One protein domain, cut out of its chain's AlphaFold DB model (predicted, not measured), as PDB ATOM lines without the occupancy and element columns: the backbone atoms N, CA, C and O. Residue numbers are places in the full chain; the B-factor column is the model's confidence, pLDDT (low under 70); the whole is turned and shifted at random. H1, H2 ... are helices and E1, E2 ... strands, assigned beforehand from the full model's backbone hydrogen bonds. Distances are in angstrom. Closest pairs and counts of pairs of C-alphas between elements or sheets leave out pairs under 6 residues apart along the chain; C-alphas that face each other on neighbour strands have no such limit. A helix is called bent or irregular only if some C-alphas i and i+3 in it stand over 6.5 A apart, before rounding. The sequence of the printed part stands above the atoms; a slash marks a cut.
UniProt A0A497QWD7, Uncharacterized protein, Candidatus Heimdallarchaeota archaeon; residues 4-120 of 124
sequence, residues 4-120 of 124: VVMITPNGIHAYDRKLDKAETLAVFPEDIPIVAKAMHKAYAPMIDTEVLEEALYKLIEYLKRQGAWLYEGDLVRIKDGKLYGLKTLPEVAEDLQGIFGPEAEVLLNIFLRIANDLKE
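Overview. This is residues 4 to 120 of the 124 residues of an uncharacterized protein of Candidatus Heimdallarchaeota archaeon (UniProt A0A497QWD7). A strongly twisted wall of six strands, two three-stranded meanders joined side by side through E1 and E4, is covered on one face by H2 and the long bent helix H3, while H1 packs on residues 49 to 57 of H2. The 117 printed residues hold three named helices and six named strands, in the order E1 E2 E3 H1 H2 E4 E5 E6 H3. The antiparallel sheet runs E3 E2 E1 E4 E5 E6; the class is mixed, in two layers. It is compact, with a radius of gyration of the C-alphas of 13.6 A and spans of 39 by 28 by 25 A.

Arrangement. E1, residues 4 to 8, and E4, residues 69 to 71, are antiparallel neighbours, N 7 and O 70 within hydrogen-bond range at 3.0 A. E1, E2, residues 11 to 16, and E3, residues 21 to 27, form a meander, each strand the antiparallel neighbour of the one before, with N 6 and O 13 within hydrogen-bond range at 2.8 A and N 14 and O 23 at 2.8 A. E4, E5, residues 74 to 79, and E6, residues 82 to 87, form a second meander, with N 69 and O 76 within hydrogen-bond range at 2.8 A and N 77 and O 84 at 2.8 A. H3, residues 89 to 120, was assigned by its hydrogen bonds as one helix but is bent, C-alphas 99 and 102 being 9.3 A apart; its arms H3a, residues 89 to 99, and H3b, residues 102 to 120, stand at a steep tilt of 43 degrees. H3b is irregular, C-alphas 102 and 105 being 6.9 A apart; its height over the sheet is 10.4 A, and its closest C-alphas to E1 are Ala 115 and Val 5, 5.5 A. H3a stands up from the sheet at 67 degrees. H2, residues 49 to 66, is over E1 and E4 at a height over the sheet of 9.6 A. H1, residues 32 to 42, only grazes the sheet and touches H2, closest at the C-alphas of Ala 36 and Leu 52, 5.2 A. Every O i to N i+4 pair is within range in H1, H2 and H3a, and 14 of 15 in H3b.

Along the chain. E1 begins at C-alpha 4, (44.448, -16.412, -8.724), and H3b ends at C-alpha 120, (37.093, -11.218, -3.772). From first to last C-alpha H3b measures 28.9 A, H2 25.8 A and E3 17.2 A.

Size, cuts and confidence. The C-alphas farthest apart, of Met 46 and Asp 80, are 41.6 A apart. The printed part has no cut and no long link. Mean pLDDT of the printed part is 87.6; residues 102 to 103 are under 70.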
ATOM      1  N   VAL A   4      44.666 -15.928  -7.355       81.75
ATOM      2  CA  VAL A   4      44.448 -16.412  -8.724       81.75
ATOM      3  C   VAL A   4      43.675 -17.720  -8.638       81.75
ATOM      4  O   VAL A   4      44.088 -18.587  -7.880       81.75
ATOM      5  N   VAL A   5      42.637 -17.905  -9.453       86.06
ATOM      6  CA  VAL A   5      41.970 -19.207  -9.611       86.06
ATOM      7  C   VAL A   5      42.316 -19.803 -10.969       86.06
ATOM      8  O   VAL A   5      42.286 -19.109 -11.986       86.06
ATOM      9  N   MET A   6      42.656 -21.088 -10.974       89.31
ATOM     10  CA  MET A   6      42.996 -21.865 -12.159       89.31
ATOM     11  C   MET A   6      42.097 -23.093 -12.244       89.31
ATOM     12  O   MET A   6      41.968 -23.835 -11.269       89.31
ATOM     13  N   ILE A   7      41.522 -23.332 -13.421       91.69
ATOM     14  CA  ILE A   7      40.819 -24.582 -13.725       91.69
ATOM     15  C   ILE A   7      41.756 -25.433 -14.573       91.69
ATOM     16  O   ILE A   7      42.200 -25.024 -15.647       91.69
ATOM     17  N   THR A   8      42.078 -26.616 -14.076       93.00
ATOM     18  CA  THR A   8      42.988 -27.560 -14.722       93.00
ATOM     19  C   THR A   8      42.236 -28.834 -15.094       93.00
ATOM     20  O   THR A   8      41.143 -29.089 -14.583       93.00
ATOM     21  N   PRO A   9      42.834 -29.702 -15.926       93.94
ATOM     22  CA  PRO A   9      42.335 -31.057 -16.141       93.94
ATOM     23  C   PRO A   9      42.047 -31.890 -14.886       93.94
ATOM     24  O   PRO A   9      41.319 -32.876 -14.985       93.94
ATOM     25  N   ASN A  10      42.662 -31.541 -13.754       94.00
ATOM     26  CA  ASN A  10      42.661 -32.345 -12.534       94.00
ATOM     27  C   ASN A  10      41.926 -31.661 -11.376       94.00
ATOM     28  O   ASN A  10      41.869 -32.230 -10.290       94.00
ATOM     29  N   GLY A  11      41.399 -30.449 -11.565       93.38
ATOM     30  CA  GLY A  11      40.741 -29.740 -10.478       93.38
ATOM     31  C   GLY A  11      40.694 -28.229 -10.628       93.38
ATOM     32  O   GLY A  11      41.157 -27.650 -11.615       93.38
ATOM     33  N   ILE A  12      40.150 -27.594  -9.595       91.62
ATOM     34  CA  ILE A  12      40.141 -26.143  -9.416       91.62
ATOM     35  C   ILE A  12      41.131 -25.812  -8.308       91.62
ATOM     36  O   ILE A  12      41.063 -26.371  -7.214       91.62
ATOM     37  N   HIS A  13      42.031 -24.877  -8.582       90.06
ATOM     38  CA  HIS A  13      43.068 -24.472  -7.643       90.06
ATOM     39  C   HIS A  13      43.056 -22.961  -7.466       90.06
ATOM     40  O   HIS A  13      42.875 -22.220  -8.432       90.06
ATOM     41  N   ALA A  14      43.297 -22.509  -6.245       88.19
ATOM     42  CA  ALA A  14      43.520 -21.113  -5.927       88.19
ATOM     43  C   ALA A  14      44.972 -20.910  -5.479       88.19
ATOM     44  O   ALA A  14      45.539 -21.743  -4.779       88.19
ATOM     45  N   TYR A  15      45.589 -19.810  -5.892       85.00
ATOM     46  CA  TYR A  15      46.943 -19.430  -5.500       85.00
ATOM     47  C   TYR A  15      46.947 -18.010  -4.940       85.00
ATOM     48  O   TYR A  15      46.655 -17.051  -5.664       85.00
ATOM     49  N   ASP A  16      47.285 -17.870  -3.657       83.25
ATOM     50  CA  ASP A  16      47.510 -16.579  -3.013       83.25
ATOM     51  C   ASP A  16      48.966 -16.143  -3.223       83.25
ATOM     52  O   ASP A  16      49.910 -16.741  -2.699       83.25
ATOM     53  N   ARG A  17      49.142 -15.051  -3.973       77.94
ATOM     54  CA  ARG A  17      50.464 -14.507  -4.327       77.94
ATOM     55  C   ARG A  17      51.185 -13.850  -3.152       77.94
ATOM     56  O   ARG A  17      52.402 -13.712  -3.193       77.94
ATOM     57  N   LYS A  18      50.453 -13.361  -2.148       78.19
ATOM     58  CA  LYS A  18      51.026 -12.697  -0.967       78.19
ATOM     59  C   LYS A  18      51.573 -13.727   0.013       78.19
ATOM     60  O   LYS A  18      52.601 -13.483   0.636       78.19
ATOM     61  N   LEU A  19      50.849 -14.829   0.178       80.25
ATOM     62  CA  LEU A  19      51.211 -15.902   1.099       80.25
ATOM     63  C   LEU A  19      52.111 -16.960   0.457       80.25
ATOM     64  O   LEU A  19      52.651 -17.784   1.189       80.25
ATOM     65  N   ASP A  20      52.262 -16.925  -0.870       81.44
ATOM     66  CA  ASP A  20      52.926 -17.959  -1.668       81.44
ATOM     67  C   ASP A  20      52.361 -19.357  -1.362       81.44
ATOM     68  O   ASP A  20      53.076 -20.322  -1.095       81.44
ATOM     69  N   LYS A  21      51.027 -19.441  -1.332       82.62
ATOM     70  CA  LYS A  21      50.287 -20.658  -0.982       82.62
ATOM     71  C   LYS A  21      49.298 -21.021  -2.073       82.62
ATOM     72  O   LYS A  21      48.576 -20.163  -2.575       82.62
ATOM     73  N   ALA A  22      49.250 -22.309  -2.392       84.94
ATOM     74  CA  ALA A  22      48.242 -22.892  -3.262       84.94
ATOM     75  C   ALA A  22      47.275 -23.756  -2.447       84.94
ATOM     76  O   ALA A  22      47.689 -24.464  -1.529       84.94
ATOM     77  N   GLU A  23      46.006 -23.720  -2.827       89.56
ATOM     78  CA  GLU A  23      44.935 -24.543  -2.283       89.56
ATOM     79  C   GLU A  23      44.194 -25.229  -3.432       89.56
ATOM     80  O   GLU A  23      43.940 -24.627  -4.479       89.56
ATOM     81  N   THR A  24      43.845 -26.499  -3.244       92.00
ATOM     82  CA  THR A  24      42.970 -27.228  -4.164       92.00
ATOM     83  C   THR A  24      41.546 -27.138  -3.642       92.00
ATOM     84  O   THR A  24      41.257 -27.638  -2.561       92.00
ATOM     85  N   LEU A  25      40.672 -26.505  -4.421       89.88
ATOM     86  CA  LEU A  25      39.268 -26.287  -4.072       89.88
ATOM     87  C   LEU A  25      38.375 -27.459  -4.494       89.88
ATOM     88  O   LEU A  25      37.337 -27.694  -3.883       89.88
ATOM     89  N   ALA A  26      38.763 -28.159  -5.560       92.44
ATOM     90  CA  ALA A  26      38.080 -29.342  -6.071       92.44
ATOM     91  C   ALA A  26      39.068 -30.214  -6.851       92.44
ATOM     92  O   ALA A  26      39.945 -29.683  -7.538       92.44
ATOM     93  N   VAL A  27      38.900 -31.529  -6.778       96.12
ATOM     94  CA  VAL A  27      39.670 -32.540  -7.509       96.12
ATOM     95  C   VAL A  27      38.779 -33.191  -8.562       96.12
ATOM     96  O   VAL A  27      37.644 -33.568  -8.288       96.12
ATOM     97  N   PHE A  28      39.278 -33.316  -9.788       93.94
ATOM     98  CA  PHE A  28      38.541 -33.923 -10.891       93.94
ATOM     99  C   PHE A  28      39.117 -35.290 -11.284       93.94
ATOM    100  O   PHE A  28      40.339 -35.412 -11.415       93.94
ATOM    101  N   PRO A  29      38.253 -36.271 -11.615       94.75
ATOM    102  CA  PRO A  29      36.804 -36.136 -11.832       94.75
ATOM    103  C   PRO A  29      35.915 -36.274 -10.580       94.75
ATOM    104  O   PRO A  29      34.703 -36.118 -10.700       94.75
ATOM    105  N   GLU A  30      36.478 -36.576  -9.413       95.81
ATOM    106  CA  GLU A  30      35.742 -37.001  -8.214       95.81
ATOM    107  C   GLU A  30      34.738 -35.955  -7.706       95.81
ATOM    108  O   GLU A  30      33.603 -36.300  -7.373       95.81
ATOM    109  N   ASP A  31      35.119 -34.678  -7.703       96.31
ATOM    110  CA  ASP A  31      34.296 -33.590  -7.170       96.31
ATOM    111  C   ASP A  31      33.360 -32.961  -8.214       96.31
ATOM    112  O   ASP A  31      32.625 -32.032  -7.878       96.31
ATOM    113  N   ILE A  32      33.328 -33.444  -9.465       94.56
ATOM    114  CA  ILE A  32      32.472 -32.868 -10.525       94.56
ATOM    115  C   ILE A  32      31.002 -32.742 -10.086       94.56
ATOM    116  O   ILE A  32      30.464 -31.639 -10.214       94.56
ATOM    117  N   PRO A  33      30.356 -33.770  -9.494       96.12
ATOM    118  CA  PRO A  33      28.965 -33.648  -9.045       96.12
ATOM    119  C   PRO A  33      28.777 -32.592  -7.948       96.12
ATOM    120  O   PRO A  33      27.770 -31.881  -7.893       96.12
ATOM    121  N   ILE A  34      29.766 -32.449  -7.060       95.00
ATOM    122  CA  ILE A  34      29.738 -31.462  -5.974       95.00
ATOM    123  C   ILE A  34      29.869 -30.052  -6.553       95.00
ATOM    124  O   ILE A  34      29.086 -29.168  -6.193       95.00
ATOM    125  N   VAL A  35      30.814 -29.852  -7.476       92.38
ATOM    126  CA  VAL A  35      31.025 -28.573  -8.160       92.38
ATOM    127  C   VAL A  35      29.790 -28.193  -8.970       92.38
ATOM    128  O   VAL A  35      29.290 -27.084  -8.800       92.38
ATOM    129  N   ALA A  36      29.230 -29.101  -9.770       92.75
ATOM    130  CA  ALA A  36      28.021 -28.847 -10.551       92.75
ATOM    131  C   ALA A  36      26.832 -28.450  -9.666       92.75
ATOM    132  O   ALA A  36      26.135 -27.471  -9.938       92.75
ATOM    133  N   LYS A  37      26.638 -29.138  -8.536       94.31
ATOM    134  CA  LYS A  37      25.600 -28.790  -7.558       94.31
ATOM    135  C   LYS A  37      25.828 -27.420  -6.919       94.31
ATOM    136  O   LYS A  37      24.862 -26.692  -6.677       94.31
ATOM    137  N   ALA A  38      27.075 -27.059  -6.624       90.88
ATOM    138  CA  ALA A  38      27.416 -25.733  -6.116       90.88
ATOM    139  C   ALA A  38      27.169 -24.648  -7.180       90.88
ATOM    140  O   ALA A  38      26.559 -23.623  -6.871       90.88
ATOM    141  N   MET A  39      27.556 -24.908  -8.433       90.38
ATOM    142  CA  MET A  39      27.307 -24.041  -9.588       90.38
ATOM    143  C   MET A  39      25.814 -23.787  -9.788       90.38
ATOM    144  O   MET A  39      25.397 -22.631  -9.854       90.38
ATOM    145  N   HIS A  40      25.008 -24.849  -9.804       91.56
ATOM    146  CA  HIS A  40      23.555 -24.764  -9.909       91.56
ATOM    147  C   HIS A  40      22.980 -23.850  -8.823       91.56
ATOM    148  O   HIS A  40      22.296 -22.875  -9.111       91.56
ATOM    149  N   LYS A  41      23.319 -24.107  -7.556       91.81
ATOM    150  CA  LYS A  41      22.748 -23.359  -6.429       91.81
ATOM    151  C   LYS A  41      23.139 -21.883  -6.403       91.81
ATOM    152  O   LYS A  41      22.316 -21.057  -6.019       91.81
ATOM    153  N   ALA A  42      24.390 -21.562  -6.723       88.75
ATOM    154  CA  ALA A  42      24.934 -20.223  -6.506       88.75
ATOM    155  C   ALA A  42      24.927 -19.342  -7.765       88.75
ATOM    156  O   ALA A  42      24.831 -18.121  -7.648       88.75
ATOM    157  N   TYR A  43      25.011 -19.938  -8.956       86.75
ATOM    158  CA  TYR A  43      25.281 -19.203 -10.194       86.75
ATOM    159  C   TYR A  43      24.288 -19.494 -11.317       86.75
ATOM    160  O   TYR A  43      24.014 -18.600 -12.117       86.75
ATOM    161  N   ALA A  44      23.744 -20.711 -11.376       87.19
ATOM    162  CA  ALA A  44      22.921 -21.169 -12.490       87.19
ATOM    163  C   ALA A  44      21.713 -22.012 -12.041       87.19
ATOM    164  O   ALA A  44      21.580 -23.160 -12.464       87.19
ATOM    165  N   PRO A  45      20.793 -21.458 -11.225       90.06
ATOM    166  CA  PRO A  45      19.667 -22.220 -10.671       90.06
ATOM    167  C   PRO A  45      18.653 -22.675 -11.728       90.06
ATOM    168  O   PRO A  45      17.791 -23.497 -11.442       90.06
ATOM    169  N   MET A  46      18.751 -22.134 -12.943       89.19
ATOM    170  CA  MET A  46      17.897 -22.474 -14.081       89.19
ATOM    171  C   MET A  46      18.489 -23.577 -14.972       89.19
ATOM    172  O   MET A  46      17.833 -23.982 -15.924       89.19
ATOM    173  N   ILE A  47      19.730 -24.010 -14.720       87.94
ATOM    174  CA  ILE A  47      20.411 -25.051 -15.500       87.94
ATOM    175  C   ILE A  47      20.459 -26.318 -14.660       87.94
ATOM    176  O   ILE A  47      20.940 -26.275 -13.528       87.94
ATOM    177  N   ASP A  48      19.998 -27.435 -15.214       91.38
ATOM    178  CA  ASP A  48      20.024 -28.725 -14.527       91.38
ATOM    179  C   ASP A  48      21.452 -29.134 -14.146       91.38
ATOM    180  O   ASP A  48      22.422 -28.889 -14.871       91.38
ATOM    181  N   THR A  49      21.586 -29.774 -12.986       93.00
ATOM    182  CA  THR A  49      22.883 -30.204 -12.451       93.00
ATOM    183  C   THR A  49      23.620 -31.143 -13.396       93.00
ATOM    184  O   THR A  49      24.820 -30.994 -13.587       93.00
ATOM    185  N   GLU A  50      22.899 -32.038 -14.057       92.62
ATOM    186  CA  GLU A  50      23.412 -33.014 -15.011       92.62
ATOM    187  C   GLU A  50      24.038 -32.329 -16.235       92.62
ATOM    188  O   GLU A  50      25.097 -32.741 -16.706       92.62
ATOM    189  N   VAL A  51      23.437 -31.229 -16.708       89.44
ATOM    190  CA  VAL A  51      23.980 -30.420 -17.811       89.44
ATOM    191  C   VAL A  51      25.279 -29.734 -17.382       89.44
ATOM    192  O   VAL A  51      26.239 -29.676 -18.152       89.44
ATOM    193  N   LEU A  52      25.344 -29.245 -16.141       89.81
ATOM    194  CA  LEU A  52      26.561 -28.649 -15.581       89.81
ATOM    195  C   LEU A  52      27.672 -29.692 -15.373       89.81
ATOM    196  O   LEU A  52      28.840 -29.390 -15.618       89.81
ATOM    197  N   GLU A  53      27.333 -30.915 -14.962       93.12
ATOM    198  CA  GLU A  53      28.289 -32.024 -14.864       93.12
ATOM    199  C   GLU A  53      28.862 -32.381 -16.238       93.12
ATOM    200  O   GLU A  53      30.082 -32.425 -16.410       93.12
ATOM    201  N   GLU A  54      28.002 -32.572 -17.242       90.56
ATOM    202  CA  GLU A  54      28.430 -32.851 -18.616       90.56
ATOM    203  C   GLU A  54      29.328 -31.727 -19.158       90.56
ATOM    204  O   GLU A  54      30.357 -31.987 -19.794       90.56
ATOM    205  N   ALA A  55      28.981 -30.474 -18.858       88.56
ATOM    206  CA  ALA A  55      29.781 -29.318 -19.224       88.56
ATOM    207  C   ALA A  55      31.187 -29.345 -18.600       88.56
ATOM    208  O   ALA A  55      32.183 -29.109 -19.289       88.56
ATOM    209  N   LEU A  56      31.286 -29.671 -17.308       90.81
ATOM    210  CA  LEU A  56      32.565 -29.821 -16.613       90.81
ATOM    211  C   LEU A  56      33.417 -30.933 -17.238       90.81
ATOM    212  O   LEU A  56      34.598 -30.711 -17.506       90.81
ATOM    213  N   TYR A  57      32.830 -32.099 -17.537       92.19
ATOM    214  CA  TYR A  57      33.548 -33.204 -18.184       92.19
ATOM    215  C   TYR A  57      34.133 -32.809 -19.542       92.19
ATOM    216  O   TYR A  57      35.319 -33.033 -19.801       92.19
ATOM    217  N   LYS A  58      33.324 -32.182 -20.395       90.69
ATOM    218  CA  LYS A  58      33.748 -31.695 -21.715       90.69
ATOM    219  C   LYS A  58      34.818 -30.603 -21.609       90.69
ATOM    220  O   LYS A  58      35.781 -30.631 -22.375       90.69
ATOM    221  N   LEU A  59      34.709 -29.683 -20.645       90.19
ATOM    222  CA  LEU A  59      35.750 -28.682 -20.393       90.19
ATOM    223  C   LEU A  59      37.070 -29.355 -20.000       90.19
ATOM    224  O   LEU A  59      38.119 -29.043 -20.559       90.19
ATOM    225  N   ILE A  60      37.030 -30.312 -19.072       92.38
ATOM    226  CA  ILE A  60      38.213 -31.067 -18.646       92.38
ATOM    227  C   ILE A  60      38.852 -31.784 -19.836       92.38
ATOM    228  O   ILE A  60      40.075 -31.765 -19.990       92.38
ATOM    229  N   GLU A  61      38.045 -32.406 -20.694       93.12
ATOM    230  CA  GLU A  61      38.540 -33.074 -21.893       93.12
ATOM    231  C   GLU A  61      39.193 -32.090 -22.872       93.12
ATOM    232  O   GLU A  61      40.291 -32.357 -23.370       93.12
ATOM    233  N   TYR A  62      38.569 -30.934 -23.104       92.56
ATOM    234  CA  TYR A  62      39.147 -29.855 -23.901       92.56
ATOM    235  C   TYR A  62      40.522 -29.443 -23.359       92.56
ATOM    236  O   TYR A  62      41.510 -29.471 -24.095       92.56
ATOM    237  N   LEU A  63      40.632 -29.173 -22.056       93.56
ATOM    238  CA  LEU A  63      41.893 -28.789 -21.415       93.56
ATOM    239  C   LEU A  63      42.973 -29.874 -21.530       93.56
ATOM    240  O   LEU A  63      44.137 -29.567 -21.806       93.56
ATOM    241  N   LYS A  64      42.593 -31.151 -21.391       94.31
ATOM    242  CA  LYS A  64      43.499 -32.297 -21.593       94.31
ATOM    243  C   LYS A  64      44.038 -32.340 -23.017       94.31
ATOM    244  O   LYS A  64      45.248 -32.460 -23.197       94.31
ATOM    245  N   ARG A  65      43.165 -32.200 -24.020       93.62
ATOM    246  CA  ARG A  65      43.547 -32.204 -25.444       93.62
ATOM    247  C   ARG A  65      44.494 -31.056 -25.787       93.62
ATOM    248  O   ARG A  65      45.428 -31.251 -26.559       93.62
ATOM    249  N   GLN A  66      44.288 -29.883 -25.189       92.56
ATOM    250  CA  GLN A  66      45.153 -28.720 -25.400       92.56
ATOM    251  C   GLN A  66      46.470 -28.786 -24.605       92.56
ATOM    252  O   GLN A  66      47.413 -28.040 -24.896       92.56
ATOM    253  N   GLY A  67      46.562 -29.661 -23.596       93.31
ATOM    254  CA  GLY A  67      47.671 -29.663 -22.642       93.31
ATOM    255  C   GLY A  67      47.808 -28.295 -21.970       93.31
ATOM    256  O   GLY A  67      48.888 -27.698 -22.000       93.31
ATOM    257  N   ALA A  68      46.685 -27.766 -21.479       95.19
ATOM    258  CA  ALA A  68      46.550 -26.385 -21.033       95.19
ATOM    259  C   ALA A  68      45.541 -26.241 -19.885       95.19
ATOM    260  O   ALA A  68      44.783 -27.165 -19.594       95.19
ATOM    261  N   TRP A  69      45.562 -25.090 -19.219       93.81
ATOM    262  CA  TRP A  69      44.712 -24.717 -18.087       93.81
ATOM    263  C   TRP A  69      43.933 -23.445 -18.429       93.81
ATOM    264  O   TRP A  69      44.399 -22.653 -19.249       93.81
ATOM    265  N   LEU A  70      42.793 -23.220 -17.774       91.25
ATOM    266  CA  LEU A  70      42.161 -21.901 -17.758       91.25
ATOM    267  C   LEU A  70      42.738 -21.069 -16.618       91.25
ATOM    268  O   LEU A  70      42.672 -21.463 -15.452       91.25
ATOM    269  N   TYR A  71      43.258 -19.903 -16.969       89.00
ATOM    270  CA  TYR A  71      43.770 -18.890 -16.060       89.00
ATOM    271  C   TYR A  71      43.054 -17.576 -16.381       89.00
ATOM    272  O   TYR A  71      43.223 -17.036 -17.466       89.00
ATOM    273  N   GLU A  72      42.211 -17.090 -15.466       82.69
ATOM    274  CA  GLU A  72      41.402 -15.868 -15.668       82.69
ATOM    275  C   GLU A  72      40.595 -15.855 -16.992       82.69
ATOM    276  O   GLU A  72      40.306 -14.800 -17.545       82.69
ATOM    277  N   GLY A  73      40.208 -17.039 -17.485       84.50
ATOM    278  CA  GLY A  73      39.478 -17.225 -18.745       84.50
ATOM    279  C   GLY A  73      40.351 -17.461 -19.975       84.50
ATOM    280  O   GLY A  73      39.853 -17.997 -20.962       84.50
ATOM    281  N   ASP A  74      41.639 -17.143 -19.901       90.75
ATOM    282  CA  ASP A  74      42.597 -17.433 -20.961       90.75
ATOM    283  C   ASP A  74      43.072 -18.884 -20.878       90.75
ATOM    284  O   ASP A  74      43.233 -19.459 -19.796       90.75
ATOM    285  N   LEU A  75      43.365 -19.471 -22.034       94.19
ATOM    286  CA  LEU A  75      44.012 -20.768 -22.121       94.19
ATOM    287  C   LEU A  75      45.523 -20.586 -22.027       94.19
ATOM    288  O   LEU A  75      46.144 -19.937 -22.872       94.19
ATOM    289  N   VAL A  76      46.134 -21.211 -21.029       94.44
ATOM    290  CA  VAL A  76      47.570 -21.108 -20.767       94.44
ATOM    291  C   VAL A  76      48.205 -22.484 -20.651       94.44
ATOM    292  O   VAL A  76      47.608 -23.428 -20.141       94.44
ATOM    293  N   ARG A  77      49.459 -22.611 -21.075       93.75
ATOM    294  CA  ARG A  77      50.292 -23.784 -20.795       93.75
ATOM    295  C   ARG A  77      51.345 -23.433 -19.760       93.75
ATOM    296  O   ARG A  77      51.932 -22.356 -19.821       93.75
ATOM    297  N   ILE A  78      51.638 -24.369 -18.861       85.44
ATOM    298  CA  ILE A  78      52.795 -24.259 -17.974       85.44
ATOM    299  C   ILE A  78      53.954 -25.057 -18.543       85.44
ATOM    300  O   ILE A  78      53.828 -26.248 -18.830       85.44
ATOM    301  N   LYS A  79      55.099 -24.395 -18.687       85.12
ATOM    302  CA  LYS A  79      56.366 -25.031 -19.041       85.12
ATOM    303  C   LYS A  79      57.472 -24.415 -18.194       85.12
ATOM    304  O   LYS A  79      57.578 -23.196 -18.122       85.12
ATOM    305  N   ASP A  80      58.254 -25.255 -17.519       87.62
ATOM    306  CA  ASP A  80      59.367 -24.831 -16.657       87.62
ATOM    307  C   ASP A  80      58.957 -23.767 -15.613       87.62
ATOM    308  O   ASP A  80      59.659 -22.784 -15.380       87.62
ATOM    309  N   GLY A  81      57.760 -23.926 -15.031       79.69
ATOM    310  CA  GLY A  81      57.194 -22.997 -14.044       79.69
ATOM    311  C   GLY A  81      56.701 -21.659 -14.610       79.69
ATOM    312  O   GLY A  81      56.286 -20.793 -13.843       79.69
ATOM    313  N   LYS A  82      56.725 -21.467 -15.935       83.69
ATOM    314  CA  LYS A  82      56.262 -20.244 -16.603       83.69
ATOM    315  C   LYS A  82      54.940 -20.470 -17.326       83.69
ATOM    316  O   LYS A  82      54.730 -21.519 -17.934       83.69
ATOM    317  N   LEU A  83      54.078 -19.455 -17.274       86.44
ATOM    318  CA  LEU A  83      52.814 -19.394 -18.002       86.44
ATOM    319  C   LEU A  83      53.058 -18.922 -19.438       86.44
ATOM    320  O   LEU A  83      53.695 -17.892 -19.660       86.44
ATOM    321  N   TYR A  84      52.517 -19.662 -20.399       91.62
ATOM    322  CA  TYR A  84      52.521 -19.329 -21.818       91.62
ATOM    323  C   TYR A  84      51.078 -19.227 -22.298       91.62
ATOM    324  O   TYR A  84      50.367 -20.232 -22.310       91.62
ATOM    325  N   GLY A  85      50.648 -18.023 -22.678       92.75
ATOM    326  CA  GLY A  85      49.330 -17.811 -23.277       92.75
ATOM    327  C   GLY A  85      49.207 -18.561 -24.601       92.75
ATOM    328  O   GLY A  85      50.111 -18.496 -25.434       92.75
ATOM    329  N   LEU A  86      48.110 -19.297 -24.764       93.44
ATOM    330  CA  LEU A  86      47.768 -20.022 -25.988       93.44
ATOM    331  C   LEU A  86      46.578 -19.387 -26.699       93.44
ATOM    332  O   LEU A  86      46.624 -19.230 -27.914       93.44
ATOM    333  N   LYS A  87      45.525 -19.062 -25.941       94.69
ATOM    334  CA  LYS A  87      44.294 -18.444 -26.437       94.69
ATOM    335  C   LYS A  87      43.771 -17.454 -25.412       94.69
ATOM    336  O   LYS A  87      43.814 -17.728 -24.214       94.69
ATOM    337  N   THR A  88      43.279 -16.330 -25.894       92.38
ATOM    338  CA  THR A  88      42.562 -15.335 -25.099       92.38
ATOM    339  C   THR A  88      41.140 -15.806 -24.792       92.38
ATOM    340  O   THR A  88      40.604 -16.670 -25.484       92.38
ATOM    341  N   LEU A  89      40.503 -15.226 -23.778       88.25
ATOM    342  CA  LEU A  89      39.118 -15.518 -23.400       88.25
ATOM    343  C   LEU A  89      38.133 -15.505 -24.592       88.25
ATOM    344  O   LEU A  89      37.350 -16.450 -24.682       88.25
ATOM    345  N   PRO A  90      38.164 -14.539 -25.537       88.69
ATOM    346  CA  PRO A  90      37.319 -14.601 -26.734       88.69
ATOM    347  C   PRO A  90      37.566 -15.842 -27.604       88.69
ATOM    348  O   PRO A  90      36.617 -16.511 -27.999       88.69
ATOM    349  N   GLU A  91      38.827 -16.200 -27.850       91.88
ATOM    350  CA  GLU A  91      39.187 -17.388 -28.642       91.88
ATOM    351  C   GLU A  91      38.798 -18.691 -27.924       91.88
ATOM    352  O   GLU A  91      38.406 -19.672 -28.555       91.88
ATOM    353  N   VAL A  92      38.887 -18.711 -26.590       90.50
ATOM    354  CA  VAL A  92      38.373 -19.816 -25.773       90.50
ATOM    355  C   VAL A  92      36.855 -19.896 -25.896       90.50
ATOM    356  O   VAL A  92      36.326 -20.982 -26.100       90.50
ATOM    357  N   ALA A  93      36.139 -18.775 -25.811       87.06
ATOM    358  CA  ALA A  93      34.686 -18.756 -25.957       87.06
ATOM    359  C   ALA A  93      34.239 -19.325 -27.315       87.06
ATOM    360  O   ALA A  93      33.311 -20.132 -27.351       87.06
ATOM    361  N   GLU A  94      34.934 -18.975 -28.402       89.38
ATOM    362  CA  GLU A  94      34.691 -19.530 -29.742       89.38
ATOM    363  C   GLU A  94      34.908 -21.052 -29.794       89.38
ATOM    364  O   GLU A  94      34.050 -21.786 -30.291       89.38
ATOM    365  N   ASP A  95      36.014 -21.550 -29.228       90.31
ATOM    366  CA  ASP A  95      36.266 -22.993 -29.120       90.31
ATOM    367  C   ASP A  95      35.140 -23.701 -28.356       90.31
ATOM    368  O   ASP A  95      34.643 -24.748 -28.780       90.31
ATOM    369  N   LEU A  96      34.746 -23.136 -27.212       86.56
ATOM    370  CA  LEU A  96      33.735 -23.726 -26.349       86.56
ATOM    371  C   LEU A  96      32.355 -23.700 -27.019       86.56
ATOM    372  O   LEU A  96      31.631 -24.686 -26.899       86.56
ATOM    373  N   GLN A  97      32.000 -22.664 -27.786       87.06
ATOM    374  CA  GLN A  97      30.765 -22.654 -28.588       87.06
ATOM    375  C   GLN A  97      30.708 -23.832 -29.568       87.06
ATOM    376  O   GLN A  97      29.661 -24.462 -29.711       87.06
ATOM    377  N   GLY A  98      31.836 -24.196 -30.185       82.69
ATOM    378  CA  GLY A  98      31.920 -25.379 -31.046       82.69
ATOM    379  C   GLY A  98      31.734 -26.716 -30.311       82.69
ATOM    380  O   GLY A  98      31.353 -27.705 -30.935       82.69
ATOM    381  N   ILE A  99      31.993 -26.761 -28.999       82.06
ATOM    382  CA  ILE A  99      31.957 -27.982 -28.171       82.06
ATOM    383  C   ILE A  99      30.618 -28.141 -27.443       82.06
ATOM    384  O   ILE A  99      30.070 -29.245 -27.383       82.06
ATOM    385  N   PHE A 100      30.107 -27.060 -26.860       77.69
ATOM    386  CA  PHE A 100      28.902 -27.075 -26.029       77.69
ATOM    387  C   PHE A 100      27.666 -26.543 -26.744       77.69
ATOM    388  O   PHE A 100      26.576 -26.697 -26.210       77.69
ATOM    389  N   GLY A 101      27.810 -25.938 -27.925       74.38
ATOM    390  CA  GLY A 101      26.711 -25.228 -28.564       74.38
ATOM    391  C   GLY A 101      26.423 -23.877 -27.889       74.38
ATOM    392  O   GLY A 101      27.313 -23.295 -27.259       74.38
ATOM    393  N   PRO A 102      25.198 -23.341 -28.037       68.62
ATOM    394  CA  PRO A 102      24.814 -22.009 -27.552       68.62
ATOM    395  C   PRO A 102      25.048 -21.768 -26.050       68.62
ATOM    396  O   PRO A 102      25.228 -20.629 -25.623       68.62
ATOM    397  N   GLU A 103      25.077 -22.822 -25.238       69.62
ATOM    398  CA  GLU A 103      25.213 -22.759 -23.781       69.62
ATOM    399  C   GLU A 103      26.667 -22.541 -23.315       69.62
ATOM    400  O   GLU A 103      26.908 -22.248 -22.141       69.62
ATOM    401  N   ALA A 104      27.645 -22.634 -24.225       73.50
ATOM    402  CA  ALA A 104      29.072 -22.468 -23.936       73.50
ATOM    403  C   ALA A 104      29.405 -21.142 -23.247       73.50
ATOM    404  O   ALA A 104      30.184 -21.097 -22.295       73.50
ATOM    405  N   GLU A 105      28.810 -20.056 -23.738       70.88
ATOM    406  CA  GLU A 105      29.054 -18.715 -23.222       70.88
ATOM    407  C   GLU A 105      28.518 -18.578 -21.794       70.88
ATOM    408  O   GLU A 105      29.173 -18.002 -20.926       70.88
ATOM    409  N   VAL A 106      27.358 -19.181 -21.516       74.94
ATOM    410  CA  VAL A 106      26.770 -19.211 -20.173       74.94
ATOM    411  C   VAL A 106      27.700 -19.945 -19.208       74.94
ATOM    412  O   VAL A 106      27.991 -19.433 -18.128       74.94
ATOM    413  N   LEU A 107      28.231 -21.100 -19.613       78.69
ATOM    414  CA  LEU A 107      29.166 -21.891 -18.811       78.69
ATOM    415  C   LEU A 107      30.480 -21.150 -18.549       78.69
ATOM    416  O   LEU A 107      30.919 -21.073 -17.401       78.69
ATOM    417  N   LEU A 108      31.081 -20.554 -19.583       78.38
ATOM    418  CA  LEU A 108      32.302 -19.762 -19.441       78.38
ATOM    419  C   LEU A 108      32.085 -18.584 -18.486       78.38
ATOM    420  O   LEU A 108      32.885 -18.368 -17.577       78.38
ATOM    421  N   ASN A 109      30.964 -17.877 -18.625       81.06
ATOM    422  CA  ASN A 109      30.601 -16.781 -17.731       81.06
ATOM    423  C   ASN A 109      30.413 -17.247 -16.282       81.06
ATOM    424  O   ASN A 109      30.838 -16.547 -15.361       81.06
ATOM    425  N   ILE A 110      29.833 -18.430 -16.055       83.56
ATOM    426  CA  ILE A 110      29.732 -19.017 -14.711       83.56
ATOM    427  C   ILE A 110      31.131 -19.278 -14.138       83.56
ATOM    428  O   ILE A 110      31.402 -18.877 -13.006       83.56
ATOM    429  N   PHE A 111      32.043 -19.884 -14.907       78.94
ATOM    430  CA  PHE A 111      33.415 -20.137 -14.450       78.94
ATOM    431  C   PHE A 111      34.174 -18.851 -14.118       78.94
ATOM    432  O   PHE A 111      34.828 -18.773 -13.077       78.94
ATOM    433  N   LEU A 112      34.048 -17.823 -14.960       80.88
ATOM    434  CA  LEU A 112      34.641 -16.507 -14.714       80.88
ATOM    435  C   LEU A 112      34.078 -15.863 -13.447       80.88
ATOM    436  O   LEU A 112      34.824 -15.291 -12.652       80.88
ATOM    437  N   ARG A 113      32.766 -15.984 -13.226       83.50
ATOM    438  CA  ARG A 113      32.111 -15.450 -12.032       83.50
ATOM    439  C   ARG A 113      32.571 -16.166 -10.763       83.50
ATOM    440  O   ARG A 113      32.885 -15.495  -9.789       83.50
ATOM    441  N   ILE A 114      32.704 -17.491 -10.796       79.75
ATOM    442  CA  ILE A 114      33.270 -18.277  -9.687       79.75
ATOM    443  C   ILE A 114      34.701 -17.830  -9.383       79.75
ATOM    444  O   ILE A 114      35.037 -17.578  -8.227       79.75
ATOM    445  N   ALA A 115      35.543 -17.692 -10.410       76.19
ATOM    446  CA  ALA A 115      36.923 -17.246 -10.241       76.19
ATOM    447  C   ALA A 115      37.007 -15.842  -9.615       76.19
ATOM    448  O   ALA A 115      37.849 -15.604  -8.746       76.19
ATOM    449  N   ASN A 116      36.118 -14.927 -10.017       80.19
ATOM    450  CA  ASN A 116      36.036 -13.580  -9.456       80.19
ATOM    451  C   ASN A 116      35.540 -13.578  -8.003       80.19
ATOM    452  O   ASN A 116      36.172 -12.950  -7.157       80.19
ATOM    453  N   ASP A 117      34.488 -14.329  -7.678       81.38
ATOM    454  CA  ASP A 117      33.975 -14.423  -6.306       81.38
ATOM    455  C   ASP A 117      35.031 -14.997  -5.345       81.38
ATOM    456  O   ASP A 117      35.232 -14.489  -4.240       81.38
ATOM    457  N   LEU A 118      35.751 -16.040  -5.771       72.69
ATOM    458  CA  LEU A 118      36.855 -16.630  -5.007       72.69
ATOM    459  C   LEU A 118      38.014 -15.640  -4.811       72.69
ATOM    460  O   LEU A 118      38.655 -15.621  -3.761       72.69
ATOM    461  N   LYS A 119      38.267 -14.780  -5.801       72.81
ATOM    462  CA  LYS A 119      39.275 -13.715  -5.730       72.81
ATOM    463  C   LYS A 119      38.890 -12.607  -4.750       72.81
ATOM    464  O   LYS A 119      39.774 -12.079  -4.073       72.81
ATOM    465  N   GLU A 120      37.609 -12.254  -4.676       74.94
ATOM    466  CA  GLU A 120      37.093 -11.218  -3.772       74.94
ATOM    467  C   GLU A 120      37.050 -11.668  -2.314       74.94
ATOM    468  O   GLU A 120      37.347 -10.872  -1.423       74.94
TER     469      GLU A 120